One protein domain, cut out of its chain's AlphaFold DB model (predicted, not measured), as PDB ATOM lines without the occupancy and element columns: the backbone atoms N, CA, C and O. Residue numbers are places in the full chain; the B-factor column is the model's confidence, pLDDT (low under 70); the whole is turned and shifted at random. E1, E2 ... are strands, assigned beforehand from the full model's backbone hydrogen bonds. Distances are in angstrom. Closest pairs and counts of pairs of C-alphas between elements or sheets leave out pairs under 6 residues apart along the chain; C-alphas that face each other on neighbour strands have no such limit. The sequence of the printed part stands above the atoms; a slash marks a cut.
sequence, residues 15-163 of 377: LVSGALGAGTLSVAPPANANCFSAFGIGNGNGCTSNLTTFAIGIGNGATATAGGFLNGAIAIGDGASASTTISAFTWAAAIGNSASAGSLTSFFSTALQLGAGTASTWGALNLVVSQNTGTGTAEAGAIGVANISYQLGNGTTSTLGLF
ATOM      1  N   LEU A  15     128.059 122.278 138.789       47.84
ATOM      2  CA  LEU A  15     127.973 121.764 140.140       47.84
ATOM      3  C   LEU A  15     128.903 122.488 141.114       47.84
ATOM      4  O   LEU A  15     128.902 122.075 142.246       47.84
ATOM      5  N   VAL A  16     129.730 123.472 140.720       49.53
ATOM      6  CA  VAL A  16     131.064 123.698 141.329       49.53
ATOM      7  C   VAL A  16     131.447 125.148 141.835       49.53
ATOM      8  O   VAL A  16     132.416 125.749 141.395       49.53
ATOM      9  N   SER A  17     130.643 125.740 142.725       40.84
ATOM     10  CA  SER A  17     130.804 126.744 143.827       40.84
ATOM     11  C   SER A  17     129.432 127.283 144.348       40.84
ATOM     12  O   SER A  17     128.835 128.173 143.758       40.84
ATOM     13  N   GLY A  18     128.919 126.826 145.509       43.00
ATOM     14  CA  GLY A  18     127.486 126.880 145.798       43.00
ATOM     15  C   GLY A  18     126.874 127.553 147.051       43.00
ATOM     16  O   GLY A  18     125.693 127.670 147.049       43.00
ATOM     17  N   ALA A  19     127.512 128.022 148.117       46.81
ATOM     18  CA  ALA A  19     126.946 128.843 149.226       46.81
ATOM     19  C   ALA A  19     127.553 130.252 149.498       46.81
ATOM     20  O   ALA A  19     127.022 131.227 149.014       46.81
ATOM     21  N   LEU A  20     128.667 130.528 150.182       49.91
ATOM     22  CA  LEU A  20     129.166 130.080 151.491       49.91
ATOM     23  C   LEU A  20     128.750 131.114 152.568       49.91
ATOM     24  O   LEU A  20     129.495 131.321 153.526       49.91
ATOM     25  N   GLY A  21     127.664 131.861 152.325       46.28
ATOM     26  CA  GLY A  21     127.573 133.279 152.674       46.28
ATOM     27  C   GLY A  21     127.198 133.637 154.110       46.28
ATOM     28  O   GLY A  21     127.920 134.411 154.734       46.28
ATOM     29  N   ALA A  22     126.092 133.125 154.661       46.53
ATOM     30  CA  ALA A  22     125.530 133.625 155.925       46.53
ATOM     31  C   ALA A  22     125.221 132.518 156.950       46.53
ATOM     32  O   ALA A  22     124.077 132.108 157.166       46.53
ATOM     33  N   GLY A  23     126.274 132.115 157.663       47.69
ATOM     34  CA  GLY A  23     126.214 131.406 158.945       47.69
ATOM     35  C   GLY A  23     126.731 132.272 160.102       47.69
ATOM     36  O   GLY A  23     127.633 131.843 160.818       47.69
ATOM     37  N   THR A  24     126.234 133.507 160.256       38.41
ATOM     38  CA  THR A  24     126.775 134.507 161.204       38.41
ATOM     39  C   THR A  24     125.800 134.886 162.322       38.41
ATOM     40  O   THR A  24     125.184 135.950 162.295       38.41
ATOM     41  N   LEU A  25     125.710 134.000 163.316       46.53
ATOM     42  CA  LEU A  25     125.596 134.293 164.755       46.53
ATOM     43  C   LEU A  25     125.139 135.720 165.147       46.53
ATOM     44  O   LEU A  25     125.953 136.559 165.534       46.53
ATOM     45  N   SER A  26     123.827 135.955 165.170       40.41
ATOM     46  CA  SER A  26     123.217 136.955 166.051       40.41
ATOM     47  C   SER A  26     122.360 136.227 167.087       40.41
ATOM     48  O   SER A  26     121.450 135.473 166.746       40.41
ATOM     49  N   VAL A  27     122.685 136.393 168.373       45.62
ATOM     50  CA  VAL A  27     121.949 135.722 169.454       45.62
ATOM     51  C   VAL A  27     120.636 136.470 169.662       45.62
ATOM     52  O   VAL A  27     120.620 137.569 170.218       45.62
ATOM     53  N   ALA A  28     119.542 135.900 169.160       45.06
ATOM     54  CA  ALA A  28     118.213 136.479 169.305       45.06
ATOM     55  C   ALA A  28     117.813 136.589 170.794       45.06
ATOM     56  O   ALA A  28     118.203 135.733 171.593       45.06
ATOM     57  N   PRO A  29     117.008 137.596 171.189       47.28
ATOM     58  CA  PRO A  29     116.414 137.633 172.522       47.28
ATOM     59  C   PRO A  29     115.647 136.327 172.801       47.28
ATOM     60  O   PRO A  29     114.940 135.853 171.907       47.28
ATOM     61  N   PRO A  30     115.768 135.734 174.002       50.16
ATOM     62  CA  PRO A  30     115.356 134.353 174.253       50.16
ATOM     63  C   PRO A  30     113.826 134.169 174.310       50.16
ATOM     64  O   PRO A  30     113.244 134.054 175.388       50.16
ATOM     65  N   ALA A  31     113.183 134.086 173.141       48.25
ATOM     66  CA  ALA A  31     111.836 133.537 172.952       48.25
ATOM     67  C   ALA A  31     111.819 132.007 173.170       48.25
ATOM     68  O   ALA A  31     112.874 131.374 173.170       48.25
ATOM     69  N   ASN A  32     110.639 131.405 173.369       53.91
ATOM     70  CA  ASN A  32     110.485 130.097 174.031       53.91
ATOM     71  C   ASN A  32     110.965 128.879 173.210       53.91
ATOM     72  O   ASN A  32     110.168 128.138 172.650       53.91
ATOM     73  N   ALA A  33     112.274 128.644 173.252       55.91
ATOM     74  CA  ALA A  33     113.010 127.407 172.993       55.91
ATOM     75  C   ALA A  33     112.321 126.082 173.335       55.91
ATOM     76  O   ALA A  33     112.607 125.511 174.389       55.91
ATOM     77  N   ASN A  34     111.621 125.478 172.374       60.59
ATOM     78  CA  ASN A  34     111.561 124.020 172.246       60.59
ATOM     79  C   ASN A  34     112.943 123.449 171.833       60.59
ATOM     80  O   ASN A  34     113.117 122.887 170.754       60.59
ATOM     81  N   CYS A  35     113.946 123.619 172.703       60.72
ATOM     82  CA  CYS A  35     115.309 123.120 172.514       60.72
ATOM     83  C   CYS A  35     115.451 121.635 172.856       60.72
ATOM     84  O   CYS A  35     114.873 121.152 173.829       60.72
ATOM     85  N   PHE A  36     116.350 120.956 172.144       63.53
ATOM     86  CA  PHE A  36     116.864 119.645 172.542       63.53
ATOM     87  C   PHE A  36     118.400 119.622 172.469       63.53
ATOM     88  O   PHE A  36     118.988 119.860 171.413       63.53
ATOM     89  N   SER A  37     119.041 119.324 173.604       62.78
ATOM     90  CA  SER A  37     120.482 119.070 173.737       62.78
ATOM     91  C   SER A  37     120.656 117.657 174.283       62.78
ATOM     92  O   SER A  37     120.205 117.355 175.389       62.78
ATOM     93  N   ALA A  38     121.266 116.766 173.500       58.62
ATOM     94  CA  ALA A  38     121.196 115.325 173.762       58.62
ATOM     95  C   ALA A  38     121.943 114.864 175.033       58.62
ATOM     96  O   ALA A  38     121.735 113.737 175.475       58.62
ATOM     97  N   PHE A  39     122.824 115.699 175.608       59.34
ATOM     98  CA  PHE A  39     123.593 115.375 176.817       59.34
ATOM     99  C   PHE A  39     123.600 116.548 177.831       59.34
ATOM    100  O   PHE A  39     124.470 116.630 178.696       59.34
ATOM    101  N   GLY A  40     122.595 117.432 177.764       50.78
ATOM    102  CA  GLY A  40     122.136 118.217 178.919       50.78
ATOM    103  C   GLY A  40     122.885 119.504 179.289       50.78
ATOM    104  O   GLY A  40     122.531 120.106 180.302       50.78
ATOM    105  N   ILE A  41     123.866 119.969 178.509       53.25
ATOM    106  CA  ILE A  41     124.414 121.328 178.681       53.25
ATOM    107  C   ILE A  41     123.588 122.294 177.805       53.25
ATOM    108  O   ILE A  41     123.300 122.004 176.643       53.25
ATOM    109  N   GLY A  42     123.132 123.404 178.408       47.25
ATOM    110  CA  GLY A  42     122.116 124.313 177.848       47.25
ATOM    111  C   GLY A  42     120.726 123.652 177.738       47.25
ATOM    112  O   GLY A  42     120.535 122.740 176.943       47.25
ATOM    113  N   ASN A  43     119.702 123.970 178.536       54.66
ATOM    114  CA  ASN A  43     119.320 125.183 179.285       54.66
ATOM    115  C   ASN A  43     118.596 126.298 178.492       54.66
ATOM    116  O   ASN A  43     118.432 127.403 179.003       54.66
ATOM    117  N   GLY A  44     118.060 125.965 177.314       55.34
ATOM    118  CA  GLY A  44     116.890 126.640 176.733       55.34
ATOM    119  C   GLY A  44     117.161 127.772 175.736       55.34
ATOM    120  O   GLY A  44     118.281 128.246 175.572       55.34
ATOM    121  N   ASN A  45     116.087 128.166 175.043       55.50
ATOM    122  CA  ASN A  45     115.956 129.328 174.148       55.50
ATOM    123  C   ASN A  45     117.105 129.543 173.131       55.50
ATOM    124  O   ASN A  45     117.426 130.676 172.782       55.50
ATOM    125  N   GLY A  46     117.672 128.438 172.627       57.25
ATOM    126  CA  GLY A  46     118.557 128.363 171.453       57.25
ATOM    127  C   GLY A  46     119.875 127.593 171.648       57.25
ATOM    128  O   GLY A  46     120.696 127.518 170.731       57.25
ATOM    129  N   CYS A  47     120.154 127.091 172.855       51.84
ATOM    130  CA  CYS A  47     121.528 126.833 173.306       51.84
ATOM    131  C   CYS A  47     121.634 125.656 174.304       51.84
ATOM    132  O   CYS A  47     120.700 125.429 175.069       51.84
ATOM    133  N   THR A  48     122.737 124.893 174.408       59.75
ATOM    134  CA  THR A  48     123.975 124.785 173.592       59.75
ATOM    135  C   THR A  48     124.808 123.601 174.089       59.75
ATOM    136  O   THR A  48     125.250 123.621 175.236       59.75
ATOM    137  N   SER A  49     125.241 122.748 173.161       50.53
ATOM    138  CA  SER A  49     126.482 121.969 173.298       50.53
ATOM    139  C   SER A  49     126.582 120.944 174.459       50.53
ATOM    140  O   SER A  49     125.643 120.679 175.197       50.53
ATOM    141  N   ASN A  50     127.730 120.263 174.479       56.84
ATOM    142  CA  ASN A  50     128.231 119.178 175.327       56.84
ATOM    143  C   ASN A  50     129.761 119.396 175.424       56.84
ATOM    144  O   ASN A  50     130.309 120.327 174.834       56.84
ATOM    145  N   LEU A  51     130.483 118.419 175.979       52.31
ATOM    146  CA  LEU A  51     131.879 118.156 175.605       52.31
ATOM    147  C   LEU A  51     132.044 117.727 174.113       52.31
ATOM    148  O   LEU A  51     133.066 118.048 173.513       52.31
ATOM    149  N   THR A  52     131.061 117.036 173.498       58.16
ATOM    150  CA  THR A  52     131.005 116.617 172.062       58.16
ATOM    151  C   THR A  52     129.543 116.414 171.584       58.16
ATOM    152  O   THR A  52     128.897 115.513 172.118       58.16
ATOM    153  N   THR A  53     128.963 117.222 170.671       67.56
ATOM    154  CA  THR A  53     127.492 117.520 170.708       67.56
ATOM    155  C   THR A  53     126.615 117.369 169.456       67.56
ATOM    156  O   THR A  53     126.988 117.806 168.380       67.56
ATOM    157  N   PHE A  54     125.335 117.031 169.660       80.44
ATOM    158  CA  PHE A  54     124.208 117.426 168.797       80.44
ATOM    159  C   PHE A  54     123.265 118.439 169.485       80.44
ATOM    160  O   PHE A  54     122.929 118.245 170.655       80.44
ATOM    161  N   ALA A  55     122.796 119.468 168.766       84.06
ATOM    162  CA  ALA A  55     121.840 120.478 169.254       84.06
ATOM    163  C   ALA A  55     120.688 120.739 168.259       84.06
ATOM    164  O   ALA A  55     120.898 120.685 167.045       84.06
ATOM    165  N   ILE A  56     119.482 121.052 168.757       87.25
ATOM    166  CA  ILE A  56     118.288 121.346 167.939       87.25
ATOM    167  C   ILE A  56     117.509 122.562 168.486       87.25
ATOM    168  O   ILE A  56     117.266 122.636 169.694       87.25
ATOM    169  N   GLY A  57     117.090 123.469 167.593       84.31
ATOM    170  CA  GLY A  57     116.230 124.636 167.857       84.31
ATOM    171  C   GLY A  57     115.085 124.778 166.840       84.31
ATOM    172  O   GLY A  57     115.207 124.351 165.689       84.31
ATOM    173  N   ILE A  58     113.944 125.314 167.291       83.94
ATOM    174  CA  ILE A  58     112.674 125.424 166.548       83.94
ATOM    175  C   ILE A  58     111.842 126.567 167.167       83.94
ATOM    176  O   ILE A  58     111.698 126.592 168.389       83.94
ATOM    177  N   GLY A  59     111.256 127.447 166.346       65.81
ATOM    178  CA  GLY A  59     110.294 128.516 166.681       65.81
ATOM    179  C   GLY A  59     110.882 129.935 166.893       65.81
ATOM    180  O   GLY A  59     111.946 130.293 166.395       65.81
ATOM    181  N   ASN A  60     110.292 130.826 167.693       53.50
ATOM    182  CA  ASN A  60     109.933 130.604 169.100       53.50
ATOM    183  C   ASN A  60     110.453 129.251 169.633       53.50
ATOM    184  O   ASN A  60     109.675 128.324 169.827       53.50
ATOM    185  N   GLY A  61     111.761 129.043 169.756       54.16
ATOM    186  CA  GLY A  61     112.890 129.948 169.532       54.16
ATOM    187  C   GLY A  61     113.991 129.323 168.659       54.16
ATOM    188  O   GLY A  61     114.241 128.118 168.663       54.16
ATOM    189  N   ALA A  62     114.659 130.190 167.910       63.25
ATOM    190  CA  ALA A  62     115.732 129.852 166.992       63.25
ATOM    191  C   ALA A  62     117.052 129.489 167.686       63.25
ATOM    192  O   ALA A  62     117.237 129.703 168.882       63.25
ATOM    193  N   THR A  63     118.008 129.053 166.870       80.12
ATOM    194  CA  THR A  63     119.378 128.647 167.200       80.12
ATOM    195  C   THR A  63     119.533 127.187 167.620       80.12
ATOM    196  O   THR A  63     118.877 126.685 168.529       80.12
ATOM    197  N   ALA A  64     120.498 126.526 166.984       81.25
ATOM    198  CA  ALA A  64     121.194 125.370 167.528       81.25
ATOM    199  C   ALA A  64     122.695 125.589 167.363       81.25
ATOM    200  O   ALA A  64     123.154 125.948 166.281       81.25
ATOM    201  N   THR A  65     123.476 125.378 168.422       86.75
ATOM    202  CA  THR A  65     124.942 125.470 168.358       86.75
ATOM    203  C   THR A  65     125.596 124.304 169.086       86.75
ATOM    204  O   THR A  65     125.241 123.977 170.227       86.75
ATOM    205  N   ALA A  66     126.559 123.678 168.410       79.94
ATOM    206  CA  ALA A  66     127.211 122.450 168.841       79.94
ATOM    207  C   ALA A  66     128.749 122.524 168.727       79.94
ATOM    208  O   ALA A  66     129.302 123.212 167.861       79.94
ATOM    209  N   GLY A  67     129.433 121.811 169.628       79.62
ATOM    210  CA  GLY A  67     130.894 121.807 169.766       79.62
ATOM    211  C   GLY A  67     131.484 120.438 170.112       79.62
ATOM    212  O   GLY A  67     130.749 119.510 170.466       79.62
ATOM    213  N   GLY A  68     132.811 120.326 169.988       76.50
ATOM    214  CA  GLY A  68     133.608 119.127 170.286       76.50
ATOM    215  C   GLY A  68     133.852 118.198 169.087       76.50
ATOM    216  O   GLY A  68     133.362 118.448 167.993       76.50
ATOM    217  N   PHE A  69     134.634 117.127 169.284       77.75
ATOM    218  CA  PHE A  69     135.270 116.317 168.222       77.75
ATOM    219  C   PHE A  69     134.339 115.770 167.121       77.75
ATOM    220  O   PHE A  69     134.745 115.717 165.958       77.75
ATOM    221  N   LEU A  70     133.107 115.401 167.478       81.00
ATOM    222  CA  LEU A  70     131.995 115.141 166.559       81.00
ATOM    223  C   LEU A  70     130.873 116.101 166.947       81.00
ATOM    224  O   LEU A  70     130.501 116.110 168.128       81.00
ATOM    225  N   ASN A  71     130.338 116.894 166.013       83.69
ATOM    226  CA  ASN A  71     129.209 117.757 166.336       83.69
ATOM    227  C   ASN A  71     128.180 117.996 165.208       83.69
ATOM    228  O   ASN A  71     128.443 117.730 164.035       83.69
ATOM    229  N   GLY A  72     126.985 118.463 165.596       88.06
ATOM    230  CA  GLY A  72     125.829 118.653 164.717       88.06
ATOM    231  C   GLY A  72     124.791 119.660 165.229       88.06
ATOM    232  O   GLY A  72     124.501 119.688 166.425       88.06
ATOM    233  N   ALA A  73     124.186 120.452 164.343       90.31
ATOM    234  CA  ALA A  73     123.158 121.442 164.681       90.31
ATOM    235  C   ALA A  73     121.976 121.435 163.690       90.31
ATOM    236  O   ALA A  73     122.188 121.444 162.479       90.31
ATOM    237  N   ILE A  74     120.734 121.489 164.188       92.38
ATOM    238  CA  ILE A  74     119.509 121.683 163.380       92.38
ATOM    239  C   ILE A  74     118.724 122.892 163.893       92.38
ATOM    240  O   ILE A  74     118.455 122.975 165.087       92.38
ATOM    241  N   ALA A  75     118.288 123.787 163.009       89.31
ATOM    242  CA  ALA A  75     117.536 124.982 163.377       89.31
ATOM    243  C   ALA A  75     116.409 125.291 162.364       89.31
ATOM    244  O   ALA A  75     116.637 125.821 161.274       89.31
ATOM    245  N   ILE A  76     115.174 124.908 162.683       90.88
ATOM    246  CA  ILE A  76     114.042 124.919 161.737       90.88
ATOM    247  C   ILE A  76     113.344 126.287 161.762       90.88
ATOM    248  O   ILE A  76     112.478 126.492 162.588       90.88
ATOM    249  N   GLY A  77     113.761 127.194 160.870       75.81
ATOM    250  CA  GLY A  77     113.272 128.550 160.575       75.81
ATOM    251  C   GLY A  77     111.775 128.877 160.690       75.81
ATOM    252  O   GLY A  77     110.906 128.139 160.242       75.81
ATOM    253  N   ASP A  78     111.504 130.095 161.179       59.12
ATOM    254  CA  ASP A  78     110.788 130.250 162.456       59.12
ATOM    255  C   ASP A  78     111.417 129.274 163.453       59.12
ATOM    256  O   ASP A  78     110.820 128.265 163.797       59.12
ATOM    257  N   GLY A  79     112.709 129.515 163.743       53.25
ATOM    258  CA  GLY A  79     113.606 128.595 164.456       53.25
ATOM    259  C   GLY A  79     115.020 128.422 163.876       53.25
ATOM    260  O   GLY A  79     115.690 127.459 164.225       53.25
ATOM    261  N   ALA A  80     115.483 129.315 162.991       67.69
ATOM    262  CA  ALA A  80     116.683 129.160 162.148       67.69
ATOM    263  C   ALA A  80     118.043 129.286 162.879       67.69
ATOM    264  O   ALA A  80     118.097 129.386 164.096       67.69
ATOM    265  N   SER A  81     119.155 129.322 162.127       89.69
ATOM    266  CA  SER A  81     120.548 129.418 162.610       89.69
ATOM    267  C   SER A  81     121.093 128.142 163.264       89.69
ATOM    268  O   SER A  81     121.164 128.015 164.487       89.69
ATOM    269  N   ALA A  82     121.554 127.201 162.442       89.88
ATOM    270  CA  ALA A  82     122.359 126.072 162.905       89.88
ATOM    271  C   ALA A  82     123.854 126.412 162.814       89.88
ATOM    272  O   ALA A  82     124.317 126.857 161.767       89.88
ATOM    273  N   SER A  83     124.623 126.189 163.880       88.94
ATOM    274  CA  SER A  83     126.065 126.457 163.911       88.94
ATOM    275  C   SER A  83     126.861 125.291 164.496       88.94
ATOM    276  O   SER A  83     126.478 124.694 165.503       88.94
ATOM    277  N   THR A  84     127.996 124.976 163.880       86.31
ATOM    278  CA  THR A  84     128.935 123.959 164.371       86.31
ATOM    279  C   THR A  84     130.365 124.478 164.390       86.31
ATOM    280  O   THR A  84     130.813 125.140 163.455       86.31
ATOM    281  N   THR A  85     131.063 124.201 165.491       81.31
ATOM    282  CA  THR A  85     132.399 124.734 165.827       81.31
ATOM    283  C   THR A  85     133.487 123.658 165.695       81.31
ATOM    284  O   THR A  85     133.155 122.526 165.376       81.31
ATOM    285  N   ILE A  86     134.770 123.992 165.914       78.38
ATOM    286  CA  ILE A  86     135.948 123.132 165.638       78.38
ATOM    287  C   ILE A  86     135.747 121.650 166.032       78.38
ATOM    288  O   ILE A  86     135.482 121.331 167.197       78.38
ATOM    289  N   SER A  87     135.979 120.751 165.070       75.75
ATOM    290  CA  SER A  87     135.832 119.291 165.204       75.75
ATOM    291  C   SER A  87     136.750 118.525 164.244       75.75
ATOM    292  O   SER A  87     137.448 119.113 163.424       75.75
ATOM    293  N   ALA A  88     136.691 117.189 164.280       79.94
ATOM    294  CA  ALA A  88     137.003 116.385 163.098       79.94
ATOM    295  C   ALA A  88     135.793 116.269 162.145       79.94
ATOM    296  O   ALA A  88     135.989 116.120 160.939       79.94
ATOM    297  N   PHE A  89     134.565 116.361 162.674       83.38
ATOM    298  CA  PHE A  89     133.309 116.300 161.916       83.38
ATOM    299  C   PHE A  89     132.298 117.339 162.431       83.38
ATOM    300  O   PHE A  89     131.926 117.285 163.603       83.38
ATOM    301  N   THR A  90     131.832 118.229 161.550       87.12
ATOM    302  CA  THR A  90     130.849 119.291 161.824       87.12
ATOM    303  C   THR A  90     129.689 119.249 160.828       87.12
ATOM    304  O   THR A  90     129.913 119.129 159.621       87.12
ATOM    305  N   TRP A  91     128.442 119.401 161.288       88.44
ATOM    306  CA  TRP A  91     127.289 119.562 160.388       88.44
ATOM    307  C   TRP A  91     126.211 120.529 160.891       88.44
ATOM    308  O   TRP A  91     125.814 120.480 162.047       88.44
ATOM    309  N   ALA A  92     125.675 121.380 160.018       92.94
ATOM    310  CA  ALA A  92     124.586 122.302 160.359       92.94
ATOM    311  C   ALA A  92     123.402 122.194 159.380       92.94
ATOM    312  O   ALA A  92     123.593 121.949 158.198       92.94
ATOM    313  N   ALA A  93     122.163 122.392 159.821       93.94
ATOM    314  CA  ALA A  93     120.998 122.379 158.936       93.94
ATOM    315  C   ALA A  93     119.926 123.368 159.395       93.94
ATOM    316  O   ALA A  93     119.573 123.373 160.568       93.94
ATOM    317  N   ALA A  94     119.358 124.164 158.492       93.44
ATOM    318  CA  ALA A  94     118.263 125.068 158.816       93.44
ATOM    319  C   ALA A  94     117.161 125.093 157.759       93.44
ATOM    320  O   ALA A  94     117.419 124.925 156.574       93.44
ATOM    321  N   ILE A  95     115.907 125.247 158.190       92.56
ATOM    322  CA  ILE A  95     114.743 124.883 157.362       92.56
ATOM    323  C   ILE A  95     113.548 125.790 157.670       92.56
ATOM    324  O   ILE A  95     113.014 125.686 158.759       92.56
ATOM    325  N   GLY A  96     113.087 126.626 156.740       85.12
ATOM    326  CA  GLY A  96     111.932 127.517 156.920       85.12
ATOM    327  C   GLY A  96     112.302 129.003 156.915       85.12
ATOM    328  O   GLY A  96     113.215 129.431 156.204       85.12
ATOM    329  N   ASN A  97     111.582 129.817 157.691       82.94
ATOM    330  CA  ASN A  97     111.757 131.274 157.679       82.94
ATOM    331  C   ASN A  97     113.143 131.673 158.223       82.94
ATOM    332  O   ASN A  97     113.523 131.278 159.327       82.94
ATOM    333  N   SER A  98     113.889 132.470 157.451       77.94
ATOM    334  CA  SER A  98     115.258 132.922 157.776       77.94
ATOM    335  C   SER A  98     116.299 131.801 157.911       77.94
ATOM    336  O   SER A  98     117.298 131.970 158.610       77.94
ATOM    337  N   ALA A  99     116.085 130.652 157.263       86.25
ATOM    338  CA  ALA A  99     116.985 129.510 157.355       86.25
ATOM    339  C   ALA A  99     118.447 129.868 156.991       86.25
ATOM    340  O   ALA A  99     118.722 130.478 155.955       86.25
ATOM    341  N   SER A 100     119.367 129.477 157.877       90.50
ATOM    342  CA  SER A 100     120.802 129.791 157.882       90.50
ATOM    343  C   SER A 100     121.562 128.659 158.581       90.50
ATOM    344  O   SER A 100     121.163 128.253 159.677       90.50
ATOM    345  N   ALA A 101     122.637 128.143 157.982       90.81
ATOM    346  CA  ALA A 101     123.436 127.078 158.591       90.81
ATOM    347  C   ALA A 101     124.941 127.255 158.347       90.81
ATOM    348  O   ALA A 101     125.362 127.398 157.210       90.81
ATOM    349  N   GLY A 102     125.766 127.208 159.390       89.19
ATOM    350  CA  GLY A 102     127.217 127.384 159.301       89.19
ATOM    351  C   GLY A 102     127.984 126.286 160.024       89.19
ATOM    352  O   GLY A 102     127.565 125.791 161.069       89.19
ATOM    353  N   SER A 103     129.121 125.889 159.471       84.94
ATOM    354  CA  SER A 103     129.907 124.774 159.993       84.94
ATOM    355  C   SER A 103     131.398 125.045 159.783       84.94
ATOM    356  O   SER A 103     131.821 125.479 158.714       84.94
ATOM    357  N   LEU A 104     132.184 124.936 160.858       76.19
ATOM    358  CA  LEU A 104     133.455 125.658 160.969       76.19
ATOM    359  C   LEU A 104     134.656 124.770 161.284       76.19
ATOM    360  O   LEU A 104     134.638 123.983 162.228       76.19
ATOM    361  N   THR A 105     135.749 125.033 160.563       71.06
ATOM    362  CA  THR A 105     137.125 124.589 160.856       71.06
ATOM    363  C   THR A 105     137.215 123.125 161.280       71.06
ATOM    364  O   THR A 105     137.547 122.809 162.421       71.06
ATOM    365  N   SER A 106     136.901 122.238 160.338       71.81
ATOM    366  CA  SER A 106     136.853 120.794 160.566       71.81
ATOM    367  C   SER A 106     137.710 120.014 159.570       71.81
ATOM    368  O   SER A 106     138.115 120.544 158.533       71.81
ATOM    369  N   PHE A 107     137.957 118.728 159.831       80.19
ATOM    370  CA  PHE A 107     138.414 117.844 158.755       80.19
ATOM    371  C   PHE A 107     137.259 117.534 157.787       80.19
ATOM    372  O   PHE A 107     137.472 117.579 156.581       80.19
ATOM    373  N   PHE A 108     136.036 117.350 158.303       82.06
ATOM    374  CA  PHE A 108     134.785 117.255 157.539       82.06
ATOM    375  C   PHE A 108     133.757 118.292 157.996       82.06
ATOM    376  O   PHE A 108     133.377 118.287 159.166       82.06
ATOM    377  N   SER A 109     133.251 119.126 157.088       87.56
ATOM    378  CA  SER A 109     132.268 120.169 157.399       87.56
ATOM    379  C   SER A 109     131.100 120.156 156.412       87.56
ATOM    380  O   SER A 109     131.295 120.274 155.204       87.56
ATOM    381  N   THR A 110     129.868 120.011 156.902       90.00
ATOM    382  CA  THR A 110     128.646 120.132 156.087       90.00
ATOM    383  C   THR A 110     127.728 121.234 156.622       90.00
ATOM    384  O   THR A 110     127.694 121.489 157.826       90.00
ATOM    385  N   ALA A 111     126.969 121.908 155.761       92.44
ATOM    386  CA  ALA A 111     125.784 122.631 156.215       92.44
ATOM    387  C   ALA A 111     124.621 122.549 155.201       92.44
ATOM    388  O   ALA A 111     124.796 122.069 154.083       92.44
ATOM    389  N   LEU A 112     123.412 122.943 155.585       92.81
ATOM    390  CA  LEU A 112     122.194 122.786 154.787       92.81
ATOM    391  C   LEU A 112     121.217 123.911 155.107       92.81
ATOM    392  O   LEU A 112     121.020 124.258 156.264       92.81
ATOM    393  N   GLN A 113     120.541 124.420 154.094       92.19
ATOM    394  CA  GLN A 113     119.494 125.405 154.230       92.19
ATOM    395  C   GLN A 113     118.287 125.025 153.355       92.19
ATOM    396  O   GLN A 113     118.443 124.376 152.323       92.19
ATOM    397  N   LEU A 114     117.077 125.394 153.767       86.94
ATOM    398  CA  LEU A 114     115.854 125.302 152.965       86.94
ATOM    399  C   LEU A 114     114.980 126.523 153.304       86.94
ATOM    400  O   LEU A 114     114.675 126.734 154.472       86.94
ATOM    401  N   GLY A 115     114.586 127.329 152.321       87.94
ATOM    402  CA  GLY A 115     113.976 128.659 152.485       87.94
ATOM    403  C   GLY A 115     114.743 129.735 151.704       87.94
ATOM    404  O   GLY A 115     115.776 129.455 151.102       87.94
ATOM    405  N   ALA A 116     114.302 130.992 151.724       84.44
ATOM    406  CA  ALA A 116     115.190 132.089 151.312       84.44
ATOM    407  C   ALA A 116     116.298 132.263 152.373       84.44
ATOM    408  O   ALA A 116     115.988 132.324 153.566       84.44
ATOM    409  N   GLY A 117     117.572 132.286 151.969       83.75
ATOM    410  CA  GLY A 117     118.717 132.279 152.897       83.75
ATOM    411  C   GLY A 117     119.878 131.404 152.418       83.75
ATOM    412  O   GLY A 117     120.018 131.181 151.228       83.75
ATOM    413  N   THR A 118     120.751 130.947 153.319       90.12
ATOM    414  CA  THR A 118     122.117 130.511 152.944       90.12
ATOM    415  C   THR A 118     122.661 129.373 153.815       90.12
ATOM    416  O   THR A 118     122.149 129.129 154.909       90.12
ATOM    417  N   ALA A 119     123.796 128.784 153.434       90.81
ATOM    418  CA  ALA A 119     124.624 128.046 154.384       90.81
ATOM    419  C   ALA A 119     126.149 128.307 154.227       90.81
ATOM    420  O   ALA A 119     126.568 129.095 153.387       90.81
ATOM    421  N   SER A 120     127.027 127.706 155.041       90.50
ATOM    422  CA  SER A 120     128.491 127.838 154.907       90.50
ATOM    423  C   SER A 120     129.286 126.671 155.512       90.50
ATOM    424  O   SER A 120     128.869 126.091 156.514       90.50
ATOM    425  N   THR A 121     130.448 126.330 154.929       87.25
ATOM    426  CA  THR A 121     131.364 125.310 155.481       87.25
ATOM    427  C   THR A 121     132.836 125.585 155.289       87.25
ATOM    428  O   THR A 121     133.215 126.093 154.243       87.25
ATOM    429  N   TRP A 122     133.647 125.230 156.293       78.06
ATOM    430  CA  TRP A 122     135.057 125.610 156.450       78.06
ATOM    431  C   TRP A 122     135.898 124.483 157.068       78.06
ATOM    432  O   TRP A 122     135.483 123.859 158.043       78.06
ATOM    433  N   GLY A 123     137.115 124.258 156.558       71.94
ATOM    434  CA  GLY A 123     137.904 123.073 156.923       71.94
ATOM    435  C   GLY A 123     138.710 122.490 155.761       71.94
ATOM    436  O   GLY A 123     139.104 123.237 154.869       71.94
ATOM    437  N   ALA A 124     138.947 121.171 155.777       78.06
ATOM    438  CA  ALA A 124     139.742 120.433 154.777       78.06
ATOM    439  C   ALA A 124     138.921 119.587 153.775       78.06
ATOM    440  O   ALA A 124     139.396 119.307 152.674       78.06
ATOM    441  N   LEU A 125     137.693 119.188 154.121       75.94
ATOM    442  CA  LEU A 125     136.725 118.518 153.241       75.94
ATOM    443  C   LEU A 125     135.338 119.045 153.580       75.94
ATOM    444  O   LEU A 125     134.911 118.948 154.731       75.94
ATOM    445  N   ASN A 126     134.643 119.674 152.630       83.69
ATOM    446  CA  ASN A 126     133.466 120.441 153.009       83.69
ATOM    447  C   ASN A 126     132.405 120.535 151.903       83.69
ATOM    448  O   ASN A 126     132.686 120.378 150.718       83.69
ATOM    449  N   LEU A 127     131.162 120.737 152.332       87.19
ATOM    450  CA  LEU A 127     129.935 120.619 151.541       87.19
ATOM    451  C   LEU A 127     128.882 121.573 152.100       87.19
ATOM    452  O   LEU A 127     128.863 121.828 153.293       87.19
ATOM    453  N   VAL A 128     127.971 122.094 151.298       89.25
ATOM    454  CA  VAL A 128     126.822 122.840 151.790       89.25
ATOM    455  C   VAL A 128     125.626 122.711 150.853       89.25
ATOM    456  O   VAL A 128     125.785 122.398 149.677       89.25
ATOM    457  N   VAL A 129     124.425 122.951 151.381       89.62
ATOM    458  CA  VAL A 129     123.159 122.933 150.637       89.62
ATOM    459  C   VAL A 129     122.262 124.127 151.041       89.62
ATOM    460  O   VAL A 129     122.436 124.659 152.129       89.62
ATOM    461  N   SER A 130     121.351 124.586 150.178       86.56
ATOM    462  CA  SER A 130     120.395 125.693 150.356       86.56
ATOM    463  C   SER A 130     119.358 125.655 149.240       86.56
ATOM    464  O   SER A 130     119.636 125.116 148.167       86.56
ATOM    465  N   GLN A 131     118.164 126.195 149.477       87.19
ATOM    466  CA  GLN A 131     117.077 126.141 148.506       87.19
ATOM    467  C   GLN A 131     116.029 127.214 148.760       87.19
ATOM    468  O   GLN A 131     115.215 127.044 149.662       87.19
ATOM    469  N   ASN A 132     115.922 128.233 147.904       80.56
ATOM    470  CA  ASN A 132     114.766 129.112 147.983       80.56
ATOM    471  C   ASN A 132     113.507 128.336 147.573       80.56
ATOM    472  O   ASN A 132     113.347 127.935 146.420       80.56
ATOM    473  N   THR A 133     112.621 128.159 148.549       73.19
ATOM    474  CA  THR A 133     111.294 127.547 148.424       73.19
ATOM    475  C   THR A 133     110.168 128.583 148.317       73.19
ATOM    476  O   THR A 133     109.004 128.204 148.222       73.19
ATOM    477  N   GLY A 134     110.496 129.881 148.328       72.25
ATOM    478  CA  GLY A 134     109.570 130.999 148.131       72.25
ATOM    479  C   GLY A 134     109.919 131.820 146.885       72.25
ATOM    480  O   GLY A 134     110.295 131.277 145.849       72.25
ATOM    481  N   THR A 135     109.829 133.145 146.982       69.38
ATOM    482  CA  THR A 135     110.123 134.101 145.894       69.38
ATOM    483  C   THR A 135     111.534 134.720 145.954       69.38
ATOM    484  O   THR A 135     111.790 135.714 145.281       69.38
ATOM    485  N   GLY A 136     112.447 134.172 146.768       70.56
ATOM    486  CA  GLY A 136     113.783 134.724 147.039       70.56
ATOM    487  C   GLY A 136     114.966 133.990 146.383       70.56
ATOM    488  O   GLY A 136     114.842 133.358 145.333       70.56
ATOM    489  N   THR A 137     116.131 134.079 147.032       79.75
ATOM    490  CA  THR A 137     117.441 133.529 146.622       79.75
ATOM    491  C   THR A 137     117.957 132.476 147.607       79.75
ATOM    492  O   THR A 137     117.494 132.431 148.752       79.75
ATOM    493  N   ALA A 138     118.917 131.642 147.187       83.94
ATOM    494  CA  ALA A 138     119.572 130.687 148.082       83.94
ATOM    495  C   ALA A 138     121.061 130.410 147.818       83.94
ATOM    496  O   ALA A 138     121.611 130.785 146.779       83.94
ATOM    497  N   GLU A 139     121.714 129.757 148.796       86.88
ATOM    498  CA  GLU A 139     123.164 129.528 148.852       86.88
ATOM    499  C   GLU A 139     123.636 128.133 149.399       86.88
ATOM    500  O   GLU A 139     123.912 127.997 150.588       86.88
ATOM    501  N   ALA A 140     123.708 127.090 148.538       87.50
ATOM    502  CA  ALA A 140     124.075 125.641 148.676       87.50
ATOM    503  C   ALA A 140     125.522 125.138 148.259       87.50
ATOM    504  O   ALA A 140     125.728 124.720 147.126       87.50
ATOM    505  N   GLY A 141     126.531 125.153 149.152       86.06
ATOM    506  CA  GLY A 141     128.007 125.271 148.932       86.06
ATOM    507  C   GLY A 141     129.075 124.205 149.277       86.06
ATOM    508  O   GLY A 141     128.883 123.023 149.021       86.06
ATOM    509  N   ALA A 142     130.315 124.646 149.606       81.81
ATOM    510  CA  ALA A 142     131.496 123.868 150.070       81.81
ATOM    511  C   ALA A 142     132.773 124.740 150.271       81.81
ATOM    512  O   ALA A 142     133.050 125.546 149.386       81.81
ATOM    513  N   ILE A 143     133.601 124.489 151.314       79.06
ATOM    514  CA  ILE A 143     135.106 124.547 151.323       79.06
ATOM    515  C   ILE A 143     135.714 123.172 150.890       79.06
ATOM    516  O   ILE A 143     135.016 122.169 150.834       79.06
ATOM    517  N   GLY A 144     136.991 123.071 150.515       68.12
ATOM    518  CA  GLY A 144     137.716 121.809 150.234       68.12
ATOM    519  C   GLY A 144     138.980 121.823 151.065       68.12
ATOM    520  O   GLY A 144     138.885 122.134 152.244       68.12
ATOM    521  N   VAL A 145     140.161 121.715 150.460       59.59
ATOM    522  CA  VAL A 145     141.253 122.563 150.963       59.59
ATOM    523  C   VAL A 145     141.127 123.886 150.205       59.59
ATOM    524  O   VAL A 145     141.630 124.027 149.096       59.59
ATOM    525  N   ALA A 146     140.364 124.817 150.798       65.44
ATOM    526  CA  ALA A 146     139.803 126.033 150.183       65.44
ATOM    527  C   ALA A 146     138.797 125.766 149.034       65.44
ATOM    528  O   ALA A 146     139.221 125.515 147.911       65.44
ATOM    529  N   ASN A 147     137.480 125.889 149.327       85.00
ATOM    530  CA  ASN A 147     136.334 125.990 148.387       85.00
ATOM    531  C   ASN A 147     135.385 127.190 148.738       85.00
ATOM    532  O   ASN A 147     135.517 127.774 149.794       85.00
ATOM    533  N   ILE A 148     134.523 127.684 147.845       85.44
ATOM    534  CA  ILE A 148     133.732 128.951 147.904       85.44
ATOM    535  C   ILE A 148     132.550 128.781 146.931       85.44
ATOM    536  O   ILE A 148     132.360 127.669 146.424       85.44
ATOM    537  N   SER A 149     131.583 129.726 146.916       85.19
ATOM    538  CA  SER A 149     130.200 129.266 146.963       85.19
ATOM    539  C   SER A 149     129.016 130.300 146.765       85.19
ATOM    540  O   SER A 149     129.175 131.378 147.322       85.19
ATOM    541  N   TYR A 150     127.903 129.988 146.003       85.69
ATOM    542  CA  TYR A 150     126.455 130.514 145.995       85.69
ATOM    543  C   TYR A 150     125.403 129.544 145.247       85.69
ATOM    544  O   TYR A 150     125.857 129.002 144.251       85.69
ATOM    545  N   GLN A 151     124.089 129.256 145.632       81.19
ATOM    546  CA  GLN A 151     123.059 128.285 145.015       81.19
ATOM    547  C   GLN A 151     121.547 128.232 145.461       81.19
ATOM    548  O   GLN A 151     121.261 127.855 146.596       81.19
ATOM    549  N   LEU A 152     120.610 128.325 144.481       78.00
ATOM    550  CA  LEU A 152     119.193 127.826 144.376       78.00
ATOM    551  C   LEU A 152     117.992 128.796 144.499       78.00
ATOM    552  O   LEU A 152     118.091 129.931 144.947       78.00
ATOM    553  N   GLY A 153     116.828 128.359 143.992       79.75
ATOM    554  CA  GLY A 153     115.758 129.240 143.513       79.75
ATOM    555  C   GLY A 153     116.377 130.262 142.572       79.75
ATOM    556  O   GLY A 153     117.018 129.859 141.602       79.75
ATOM    557  N   ASN A 154     116.302 131.543 142.936       68.19
ATOM    558  CA  ASN A 154     117.251 132.531 142.442       68.19
ATOM    559  C   ASN A 154     118.674 132.272 142.989       68.19
ATOM    560  O   ASN A 154     119.084 132.857 143.987       68.19
ATOM    561  N   GLY A 155     119.416 131.380 142.331       77.25
ATOM    562  CA  GLY A 155     120.818 131.100 142.594       77.25
ATOM    563  C   GLY A 155     121.455 130.076 141.630       77.25
ATOM    564  O   GLY A 155     120.862 129.678 140.632       77.25
ATOM    565  N   THR A 156     122.610 129.613 142.089       83.69
ATOM    566  CA  THR A 156     124.030 129.451 141.640       83.69
ATOM    567  C   THR A 156     124.483 127.914 141.968       83.69
ATOM    568  O   THR A 156     123.543 127.164 142.100       83.69
ATOM    569  N   THR A 157     125.695 127.237 142.033       82.69
ATOM    570  CA  THR A 157     125.888 125.723 142.427       82.69
ATOM    571  C   THR A 157     127.348 125.242 142.784       82.69
ATOM    572  O   THR A 157     128.178 125.809 142.109       82.69
ATOM    573  N   SER A 158     127.695 124.209 143.664       81.44
ATOM    574  CA  SER A 158     128.968 123.925 144.514       81.44
ATOM    575  C   SER A 158     130.234 122.962 144.425       81.44
ATOM    576  O   SER A 158     130.117 121.758 144.614       81.44
ATOM    577  N   THR A 159     131.469 123.562 144.442       73.69
ATOM    578  CA  THR A 159     132.771 123.319 145.162       73.69
ATOM    579  C   THR A 159     133.890 124.308 144.685       73.69
ATOM    580  O   THR A 159     133.597 125.255 143.972       73.69
ATOM    581  N   LEU A 160     135.158 124.131 145.098       67.19
ATOM    582  CA  LEU A 160     136.412 124.515 144.412       67.19
ATOM    583  C   LEU A 160     137.087 123.131 144.180       67.19
ATOM    584  O   LEU A 160     136.481 122.260 143.557       67.19
ATOM    585  N   GLY A 161     138.281 122.869 144.718       80.38
ATOM    586  CA  GLY A 161     138.958 121.565 144.720       80.38
ATOM    587  C   GLY A 161     140.216 121.676 145.573       80.38
ATOM    588  O   GLY A 161     140.225 121.279 146.736       80.38
ATOM    589  N   LEU A 162     141.191 122.407 145.028       73.06
ATOM    590  CA  LEU A 162     141.673 123.601 145.720       73.06
ATOM    591  C   LEU A 162     141.450 124.818 144.794       73.06
ATOM    592  O   LEU A 162     141.647 124.731 143.587       73.06
ATOM    593  N   PHE A 163     141.053 125.971 145.327       78.38
ATOM    594  CA  PHE A 163     141.138 127.297 144.660       78.38
ATOM    595  C   PHE A 163     140.249 127.653 143.419       78.38
ATOM    596  O   PHE A 163     140.350 128.777 142.942       78.38
TER     597      PHE A 163
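What this domain is: This is residues 15 to 163 of the 377 residues of an uncharacterized protein of Mycolicibacterium anyangense (UniProt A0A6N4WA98). With little regular structure named, the chain winds in stacked, flattened turns with two walls, E1, E3, E5 and E2, E4; E6 and E7 bend from wall to wall. Residues 19 to 33 run along outside the second wall. Of 149 printed residues, 55 are in strands E1 to E7, one parallel branched sheet, class all strand. It is compact, radius of gyration of the C-alphas 14.0 A, spanning 40 by 36 by 18 A.

How they stand to each other: E1, residues 54 to 58, neighbours E3, residues 70 to 76, with N 55 and O 72 2.9 A apart. E2, residues 64 to 66, is an edge strand. E7, residues 117 to 129, lies on one side of E6, residues 100 to 114, with N 113 and O 129 2.7 A apart; E4, residues 82 to 84, and E5, residues 87 to 95, lie on the other.

Where its parts are: C-alpha 54 is at (124.208, 117.426, 168.797), C-alpha 129 at (123.159, 122.933, 150.637).

The domain as a whole: The printed part has no cut; residues 15 to 53 are under pLDDT 70.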